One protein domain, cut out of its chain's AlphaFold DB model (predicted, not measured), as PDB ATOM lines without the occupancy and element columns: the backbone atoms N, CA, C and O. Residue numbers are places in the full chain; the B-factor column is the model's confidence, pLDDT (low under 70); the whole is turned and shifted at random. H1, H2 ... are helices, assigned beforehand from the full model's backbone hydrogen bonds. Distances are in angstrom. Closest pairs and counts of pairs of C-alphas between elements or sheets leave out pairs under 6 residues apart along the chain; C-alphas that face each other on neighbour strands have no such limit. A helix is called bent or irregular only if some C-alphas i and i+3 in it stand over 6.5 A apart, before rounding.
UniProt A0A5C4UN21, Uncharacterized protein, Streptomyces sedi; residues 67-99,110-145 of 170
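Overview. This is residues 67 to 99 and 110 to 145 of the 170 residues of an uncharacterized protein of Streptomyces sedi (UniProt A0A5C4UN21). Two long helices, H1 and H2, run opposite ways nearly side by side as a narrow V: they come together near the cut and spread apart toward the first and last printed residues. Nothing fills the space between their far stretches, and residues 67 to 90 of H1 and 122 to 145 of H2 stand free. The printed part has 69 residues with two named helices, H1 then H2, and no named strand; its class is all helix. It is only just extended, close to loose, with a radius of gyration of the C-alphas of 16.8 A, and it spans 52 by 22 by 8 A, a rod in outline.

Arrangement. Start with H1, residues 67 to 96, and then look across to H2, residues 110 to 145. Their lines stand at a shallow tilt of 14 degrees and run opposite ways, with centres 14.8 A apart. They touch, with 6 pairs of C-alphas within 8 A, H1 with residues 92 to 96 alone and H2 with residues 113 to 117 alone. Their closest C-alphas are those of Ala 95 and Ala 113, 6.5 A apart. In both helices every O i to N i+4 pair is within hydrogen-bond range.

Along the chain. Find C-alpha 67 at (150.853, 133.132, 192.575); from there H1 runs 43.1 A to C-alpha 96 at (144.973, 147.775, 152.521). After the cut, H2 begins at C-alpha 110 and runs 52.3 A to C-alpha 145 at (149.496, 116.968, 188.223). Neither helix is bent.

Size, cuts and confidence. The two C-alphas farthest apart are those of Gly 99 and Thr 145, at 53.1 A. Residues 100 to 109, in the link from H1 to H2, are not printed; C-alphas 99 and 110 are 5.7 A apart across the cut. The mean pLDDT of the printed part is 70.0, and 42 residues are under 70, among them 91 to 99 and 110 to 131.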
ATOM      1  N   PRO A  67     151.783 133.205 193.708       82.06
ATOM      2  CA  PRO A  67     150.853 133.132 192.575       82.06
ATOM      3  C   PRO A  67     150.407 134.503 192.049       82.06
ATOM      4  O   PRO A  67     150.175 134.665 190.851       82.06
ATOM      5  N   THR A  68     150.306 135.505 192.928       85.88
ATOM      6  CA  THR A  68     149.943 136.877 192.549       85.88
ATOM      7  C   THR A  68     151.000 137.499 191.641       85.88
ATOM      8  O   THR A  68     150.656 137.991 190.571       85.88
ATOM      9  N   GLN A  69     152.282 137.397 192.007       81.00
ATOM     10  CA  GLN A  69     153.390 137.887 191.176       81.00
ATOM     11  C   GLN A  69     153.437 137.177 189.820       81.00
ATOM     12  O   GLN A  69     153.612 137.819 188.788       81.00
ATOM     13  N   LEU A  70     153.209 135.859 189.800       81.25
ATOM     14  CA  LEU A  70     153.123 135.116 188.546       81.25
ATOM     15  C   LEU A  70     151.969 135.626 187.669       81.25
ATOM     16  O   LEU A  70     152.146 135.827 186.473       81.25
ATOM     17  N   THR A  71     150.807 135.897 188.267       80.38
ATOM     18  CA  THR A  71     149.645 136.455 187.558       80.38
ATOM     19  C   THR A  71     149.945 137.839 186.976       80.38
ATOM     20  O   THR A  71     149.525 138.143 185.863       80.38
ATOM     21  N   GLU A  72     150.682 138.685 187.697       86.31
ATOM     22  CA  GLU A  72     151.106 140.003 187.211       86.31
ATOM     23  C   GLU A  72     152.072 139.903 186.031       86.31
ATOM     24  O   GLU A  72     151.881 140.597 185.032       86.31
ATOM     25  N   VAL A  73     153.053 138.999 186.103       85.44
ATOM     26  CA  VAL A  73     153.968 138.723 184.986       85.44
ATOM     27  C   VAL A  73     153.190 138.239 183.761       85.44
ATOM     28  O   VAL A  73     153.391 138.765 182.671       85.44
ATOM     29  N   LEU A  74     152.248 137.306 183.935       81.69
ATOM     30  CA  LEU A  74     151.406 136.814 182.839       81.69
ATOM     31  C   LEU A  74     150.529 137.920 182.230       81.69
ATOM     32  O   LEU A  74     150.408 138.005 181.012       81.69
ATOM     33  N   ARG A  75     149.956 138.814 183.047       82.25
ATOM     34  CA  ARG A  75     149.203 139.980 182.548       82.25
ATOM     35  C   ARG A  75     150.077 140.945 181.754       82.25
ATOM     36  O   ARG A  75     149.596 141.528 180.789       82.25
ATOM     37  N   ALA A  76     151.329 141.135 182.162       83.94
ATOM     38  CA  ALA A  76     152.265 141.977 181.430       83.94
ATOM     39  C   ALA A  76     152.604 141.374 180.057       83.94
ATOM     40  O   ALA A  76     152.573 142.096 179.070       83.94
ATOM     41  N   VAL A  77     152.813 140.053 179.976       82.19
ATOM     42  CA  VAL A  77     152.997 139.348 178.692       82.19
ATOM     43  C   VAL A  77     151.796 139.561 177.768       82.19
ATOM     44  O   VAL A  77     151.976 139.866 176.595       82.19
ATOM     45  N   LEU A  78     150.571 139.433 178.289       76.62
ATOM     46  CA  LEU A  78     149.356 139.636 177.490       76.62
ATOM     47  C   LEU A  78     149.228 141.076 176.976       76.62
ATOM     48  O   LEU A  78     148.853 141.273 175.827       76.62
ATOM     49  N   ARG A  79     149.603 142.074 177.783       79.56
ATOM     50  CA  ARG A  79     149.595 143.478 177.350       79.56
ATOM     51  C   ARG A  79     150.556 143.731 176.192       79.56
ATOM     52  O   ARG A  79     150.189 144.413 175.242       79.56
ATOM     53  N   ASP A  80     151.763 143.174 176.256       79.50
ATOM     54  CA  ASP A  80     152.734 143.310 175.167       79.50
ATOM     55  C   ASP A  80     152.194 142.673 173.871       79.50
ATOM     56  O   ASP A  80     152.395 143.212 172.783       79.50
ATOM     57  N   VAL A  81     151.450 141.566 173.982       75.44
ATOM     58  CA  VAL A  81     150.757 140.934 172.846       75.44
ATOM     59  C   VAL A  81     149.639 141.824 172.295       75.44
ATOM     60  O   VAL A  81     149.537 141.960 171.074       75.44
ATOM     61  N   ASP A  82     148.835 142.461 173.150       73.69
ATOM     62  CA  ASP A  82     147.789 143.399 172.722       73.69
ATOM     63  C   ASP A  82     148.394 144.584 171.949       73.69
ATOM     64  O   ASP A  82     147.930 144.930 170.862       73.69
ATOM     65  N   GLU A  83     149.487 145.168 172.452       74.62
ATOM     66  CA  GLU A  83     150.181 146.271 171.776       74.62
ATOM     67  C   GLU A  83     150.756 145.865 170.413       74.62
ATOM     68  O   GLU A  83     150.683 146.636 169.451       74.62
ATOM     69  N   VAL A  84     151.335 144.665 170.312       74.81
ATOM     70  CA  VAL A  84     151.826 144.120 169.037       74.81
ATOM     71  C   VAL A  84     150.665 143.898 168.068       74.81
ATOM     72  O   VAL A  84     150.784 144.241 166.891       74.81
ATOM     73  N   SER A  85     149.539 143.384 168.563       70.19
ATOM     74  CA  SER A  85     148.339 143.124 167.763       70.19
ATOM     75  C   SER A  85     147.744 144.417 167.198       70.19
ATOM     76  O   SER A  85     147.415 144.471 166.015       70.19
ATOM     77  N   GLU A  86     147.679 145.488 167.995       70.38
ATOM     78  CA  GLU A  86     147.221 146.807 167.536       70.38
ATOM     79  C   GLU A  86     148.148 147.415 166.475       70.38
ATOM     80  O   GLU A  86     147.684 147.860 165.425       70.38
ATOM     81  N   ARG A  87     149.473 147.383 166.680       73.19
ATOM     82  CA  ARG A  87     150.437 147.881 165.673       73.19
ATOM     83  C   ARG A  87     150.341 147.105 164.363       73.19
ATOM     84  O   ARG A  87     150.467 147.676 163.279       73.19
ATOM     85  N   PHE A  88     150.122 145.801 164.462       69.19
ATOM     86  CA  PHE A  88     149.937 144.948 163.304       69.19
ATOM     87  C   PHE A  88     148.617 145.248 162.575       69.19
ATOM     88  O   PHE A  88     148.623 145.368 161.352       69.19
ATOM     89  N   ARG A  89     147.513 145.472 163.306       68.38
ATOM     90  CA  ARG A  89     146.233 145.937 162.742       68.38
ATOM     91  C   ARG A  89     146.410 147.224 161.935       68.38
ATOM     92  O   ARG A  89     145.961 147.275 160.796       68.38
ATOM     93  N   GLU A  90     147.084 148.230 162.491       72.19
ATOM     94  CA  GLU A  90     147.371 149.488 161.781       72.19
ATOM     95  C   GLU A  90     148.222 149.250 160.521       72.19
ATOM     96  O   GLU A  90     147.891 149.748 159.452       72.19
ATOM     97  N   THR A  91     149.237 148.383 160.594       68.00
ATOM     98  CA  THR A  91     150.065 148.020 159.424       68.00
ATOM     99  C   THR A  91     149.244 147.347 158.317       68.00
ATOM    100  O   THR A  91     149.466 147.596 157.132       68.00
ATOM    101  N   LEU A  92     148.281 146.491 158.677       64.44
ATOM    102  CA  LEU A  92     147.370 145.876 157.711       64.44
ATOM    103  C   LEU A  92     146.410 146.896 157.090       64.44
ATOM    104  O   LEU A  92     146.123 146.797 155.898       64.44
ATOM    105  N   LEU A  93     145.928 147.872 157.865       66.31
ATOM    106  CA  LEU A  93     145.107 148.972 157.351       66.31
ATOM    107  C   LEU A  93     145.907 149.852 156.381       66.31
ATOM    108  O   LEU A  93     145.405 150.177 155.304       66.31
ATOM    109  N   ASP A  94     147.167 150.147 156.705       66.62
ATOM    110  CA  ASP A  94     148.092 150.850 155.816       66.62
ATOM    111  C   ASP A  94     148.331 150.058 154.523       66.62
ATOM    112  O   ASP A  94     148.249 150.619 153.431       66.62
ATOM    113  N   ALA A  95     148.551 148.743 154.612       63.00
ATOM    114  CA  ALA A  95     148.719 147.884 153.441       63.00
ATOM    115  C   ALA A  95     147.441 147.796 152.585       63.00
ATOM    116  O   ALA A  95     147.516 147.794 151.357       63.00
ATOM    117  N   ALA A  96     146.262 147.760 153.213       60.06
ATOM    118  CA  ALA A  96     144.973 147.775 152.521       60.06
ATOM    119  C   ALA A  96     144.685 149.127 151.844       60.06
ATOM    120  O   ALA A  96     143.985 149.173 150.832       60.06
ATOM    121  N   SER A  97     145.255 150.224 152.358       62.44
ATOM    122  CA  SER A  97     145.152 151.557 151.750       62.44
ATOM    123  C   SER A  97     145.900 151.684 150.416       62.44
ATOM    124  O   SER A  97     145.644 152.620 149.662       62.44
ATOM    125  N   TRP A  98     146.767 150.721 150.075       59.97
ATOM    126  CA  TRP A  98     147.469 150.649 148.785       59.97
ATOM    127  C   TRP A  98     146.587 150.123 147.637       59.97
ATOM    128  O   TRP A  98     147.108 149.710 146.603       59.97
ATOM    129  N   GLY A  99     145.262 150.112 147.827       53.09
ATOM    130  CA  GLY A  99     144.264 149.777 146.812       53.09
ATOM    131  C   GLY A  99     144.276 150.717 145.594       53.09
ATOM    132  O   GLY A  99     144.990 151.725 145.591       53.09
ATOM    133  N   GLU A 110     148.774 145.893 143.769       61.88
ATOM    134  CA  GLU A 110     147.545 145.671 144.549       61.88
ATOM    135  C   GLU A 110     147.254 144.186 144.760       61.88
ATOM    136  O   GLU A 110     147.006 143.749 145.881       61.88
ATOM    137  N   ARG A 111     147.389 143.366 143.708       62.97
ATOM    138  CA  ARG A 111     147.242 141.904 143.831       62.97
ATOM    139  C   ARG A 111     148.281 141.284 144.765       62.97
ATOM    140  O   ARG A 111     147.963 140.345 145.490       62.97
ATOM    141  N   ARG A 112     149.517 141.798 144.766       63.88
ATOM    142  CA  ARG A 112     150.579 141.328 145.671       63.88
ATOM    143  C   ARG A 112     150.329 141.756 147.115       63.88
ATOM    144  O   ARG A 112     150.528 140.937 148.006       63.88
ATOM    145  N   ALA A 113     149.874 142.988 147.341       64.88
ATOM    146  CA  ALA A 113     149.504 143.478 148.666       64.88
ATOM    147  C   ALA A 113     148.321 142.680 149.233       64.88
ATOM    148  O   ALA A 113     148.399 142.175 150.350       64.88
ATOM    149  N   HIS A 114     147.277 142.462 148.428       67.12
ATOM    150  CA  HIS A 114     146.124 141.657 148.821       67.12
ATOM    151  C   HIS A 114     146.512 140.212 149.163       67.12
ATOM    152  O   HIS A 114     146.169 139.723 150.236       67.12
ATOM    153  N   HIS A 115     147.290 139.547 148.302       66.25
ATOM    154  CA  HIS A 115     147.788 138.198 148.577       66.25
ATOM    155  C   HIS A 115     148.630 138.150 149.861       66.25
ATOM    156  O   HIS A 115     148.448 137.250 150.673       66.25
ATOM    157  N   ALA A 116     149.530 139.115 150.076       63.88
ATOM    158  CA  ALA A 116     150.344 139.172 151.288       63.88
ATOM    159  C   ALA A 116     149.485 139.325 152.555       63.88
ATOM    160  O   ALA A 116     149.738 138.633 153.539       63.88
ATOM    161  N   VAL A 117     148.449 140.170 152.522       66.25
ATOM    162  CA  VAL A 117     147.513 140.347 153.643       66.25
ATOM    163  C   VAL A 117     146.746 139.057 153.933       66.25
ATOM    164  O   VAL A 117     146.729 138.627 155.084       66.25
ATOM    165  N   VAL A 118     146.171 138.403 152.915       65.62
ATOM    166  CA  VAL A 118     145.413 137.150 153.100       65.62
ATOM    167  C   VAL A 118     146.314 136.033 153.629       65.62
ATOM    168  O   VAL A 118     145.989 135.422 154.638       65.62
ATOM    169  N   THR A 119     147.490 135.817 153.028       65.00
ATOM    170  CA  THR A 119     148.437 134.796 153.510       65.00
ATOM    171  C   THR A 119     148.880 135.061 154.948       65.00
ATOM    172  O   THR A 119     149.018 134.123 155.730       65.00
ATOM    173  N   THR A 120     149.095 136.325 155.319       64.38
ATOM    174  CA  THR A 120     149.470 136.666 156.699       64.38
ATOM    175  C   THR A 120     148.304 136.436 157.663       64.38
ATOM    176  O   THR A 120     148.526 135.974 158.778       64.38
ATOM    177  N   ALA A 121     147.065 136.714 157.246       62.66
ATOM    178  CA  ALA A 121     145.875 136.439 158.047       62.66
ATOM    179  C   ALA A 121     145.696 134.934 158.310       62.66
ATOM    180  O   ALA A 121     145.490 134.551 159.459       62.66
ATOM    181  N   ASP A 122     145.864 134.090 157.288       62.94
ATOM    182  CA  ASP A 122     145.792 132.628 157.432       62.94
ATOM    183  C   ASP A 122     146.865 132.110 158.405       62.94
ATOM    184  O   ASP A 122     146.560 131.389 159.352       62.94
ATOM    185  N   GLN A 123     148.114 132.567 158.253       62.47
ATOM    186  CA  GLN A 123     149.217 132.196 159.152       62.47
ATOM    187  C   GLN A 123     148.973 132.607 160.612       62.47
ATOM    188  O   GLN A 123     149.426 131.927 161.534       62.47
ATOM    189  N   LEU A 124     148.293 133.733 160.840       64.50
ATOM    190  CA  LEU A 124     147.944 134.191 162.184       64.50
ATOM    191  C   LEU A 124     146.784 133.400 162.783       64.50
ATOM    192  O   LEU A 124     146.822 133.124 163.983       64.50
ATOM    193  N   SER A 125     145.795 133.019 161.974       64.19
ATOM    194  CA  SER A 125     144.737 132.101 162.397       64.19
ATOM    195  C   SER A 125     145.320 130.761 162.837       64.19
ATOM    196  O   SER A 125     145.059 130.336 163.962       64.19
ATOM    197  N   ASP A 126     146.194 130.160 162.024       65.06
ATOM    198  CA  ASP A 126     146.873 128.903 162.365       65.06
ATOM    199  C   ASP A 126     147.660 129.032 163.682       65.06
ATOM    200  O   ASP A 126     147.562 128.193 164.579       65.06
ATOM    201  N   LEU A 127     148.398 130.136 163.848       67.19
ATOM    202  CA  LEU A 127     149.150 130.414 165.071       67.19
ATOM    203  C   LEU A 127     148.246 130.571 166.304       67.19
ATOM    204  O   LEU A 127     148.610 130.131 167.401       67.19
ATOM    205  N   ALA A 128     147.096 131.227 166.156       68.12
ATOM    206  CA  ALA A 128     146.143 131.416 167.242       68.12
ATOM    207  C   ALA A 128     145.526 130.079 167.673       68.12
ATOM    208  O   ALA A 128     145.447 129.805 168.875       68.12
ATOM    209  N   GLU A 129     145.156 129.228 166.714       68.88
ATOM    210  CA  GLU A 129     144.651 127.878 166.969       68.88
ATOM    211  C   GLU A 129     145.698 127.005 167.673       68.88
ATOM    212  O   GLU A 129     145.409 126.421 168.723       68.88
ATOM    213  N   ASP A 130     146.936 126.988 167.172       65.81
ATOM    214  CA  ASP A 130     148.051 126.251 167.778       65.81
ATOM    215  C   ASP A 130     148.330 126.724 169.211       65.81
ATOM    216  O   ASP A 130     148.509 125.916 170.130       65.81
ATOM    217  N   THR A 131     148.331 128.041 169.436       67.81
ATOM    218  CA  THR A 131     148.562 128.631 170.762       67.81
ATOM    219  C   THR A 131     147.435 128.274 171.729       67.81
ATOM    220  O   THR A 131     147.699 127.871 172.865       67.81
ATOM    221  N   HIS A 132     146.177 128.381 171.290       71.75
ATOM    222  CA  HIS A 132     145.017 128.012 172.096       71.75
ATOM    223  C   HIS A 132     145.055 126.534 172.498       71.75
ATOM    224  O   HIS A 132     144.827 126.188 173.663       71.75
ATOM    225  N   PHE A 133     145.393 125.667 171.546       68.44
ATOM    226  CA  PHE A 133     145.536 124.240 171.774       68.44
ATOM    227  C   PHE A 133     146.640 123.934 172.798       68.44
ATOM    228  O   PHE A 133     146.380 123.275 173.807       68.44
ATOM    229  N   LEU A 134     147.844 124.487 172.610       67.44
ATOM    230  CA  LEU A 134     148.980 124.306 173.522       67.44
ATOM    231  C   LEU A 134     148.668 124.756 174.955       67.44
ATOM    232  O   LEU A 134     148.985 124.042 175.910       67.44
ATOM    233  N   LEU A 135     148.034 125.922 175.115       71.94
ATOM    234  CA  LEU A 135     147.631 126.438 176.426       71.94
ATOM    235  C   LEU A 135     146.597 125.531 177.098       71.94
ATOM    236  O   LEU A 135     146.700 125.264 178.296       71.94
ATOM    237  N   SER A 136     145.635 125.020 176.329       67.56
ATOM    238  CA  SER A 136     144.604 124.107 176.828       67.56
ATOM    239  C   SER A 136     145.204 122.781 177.299       67.56
ATOM    240  O   SER A 136     144.872 122.300 178.387       67.56
ATOM    241  N   THR A 137     146.154 122.215 176.548       68.44
ATOM    242  CA  THR A 137     146.869 121.002 176.966       68.44
ATOM    243  C   THR A 137     147.708 121.242 178.214       68.44
ATOM    244  O   THR A 137     147.658 120.433 179.142       68.44
ATOM    245  N   LEU A 138     148.453 122.350 178.273       67.25
ATOM    246  CA  LEU A 138     149.263 122.690 179.442       67.25
ATOM    247  C   LEU A 138     148.384 122.847 180.690       67.25
ATOM    248  O   LEU A 138     148.717 122.321 181.752       67.25
ATOM    249  N   ALA A 139     147.234 123.512 180.562       70.19
ATOM    250  CA  ALA A 139     146.270 123.646 181.650       70.19
ATOM    251  C   ALA A 139     145.762 122.275 182.130       70.19
ATOM    252  O   ALA A 139     145.742 122.015 183.334       70.19
ATOM    253  N   ALA A 140     145.419 121.372 181.208       66.88
ATOM    254  CA  ALA A 140     144.983 120.017 181.541       66.88
ATOM    255  C   ALA A 140     146.099 119.168 182.189       66.88
ATOM    256  O   ALA A 140     145.841 118.378 183.099       66.88
ATOM    257  N   GLU A 141     147.353 119.309 181.753       67.50
ATOM    258  CA  GLU A 141     148.520 118.670 182.382       67.50
ATOM    259  C   GLU A 141     148.754 119.183 183.810       67.50
ATOM    260  O   GLU A 141     148.929 118.382 184.734       67.50
ATOM    261  N   LEU A 142     148.689 120.499 184.018       70.25
ATOM    262  CA  LEU A 142     148.827 121.112 185.341       70.25
ATOM    263  C   LEU A 142     147.704 120.676 186.290       70.25
ATOM    264  O   LEU A 142     147.978 120.327 187.437       70.25
ATOM    265  N   GLN A 143     146.459 120.615 185.811       70.06
ATOM    266  CA  GLN A 143     145.321 120.118 186.592       70.06
ATOM    267  C   GLN A 143     145.482 118.644 186.984       70.06
ATOM    268  O   GLN A 143     145.254 118.290 188.142       70.06
ATOM    269  N   ARG A 144     145.923 117.783 186.057       68.75
ATOM    270  CA  ARG A 144     146.201 116.366 186.355       68.75
ATOM    271  C   ARG A 144     147.297 116.210 187.405       68.75
ATOM    272  O   ARG A 144     147.139 115.424 188.335       68.75
ATOM    273  N   THR A 145     148.370 116.986 187.279       67.88
ATOM    274  CA  THR A 145     149.496 116.968 188.223       67.88
ATOM    275  C   THR A 145     149.066 117.450 189.610       67.88
ATOM    276  O   THR A 145     149.412 116.827 190.608       67.88
TER     277      THR A 145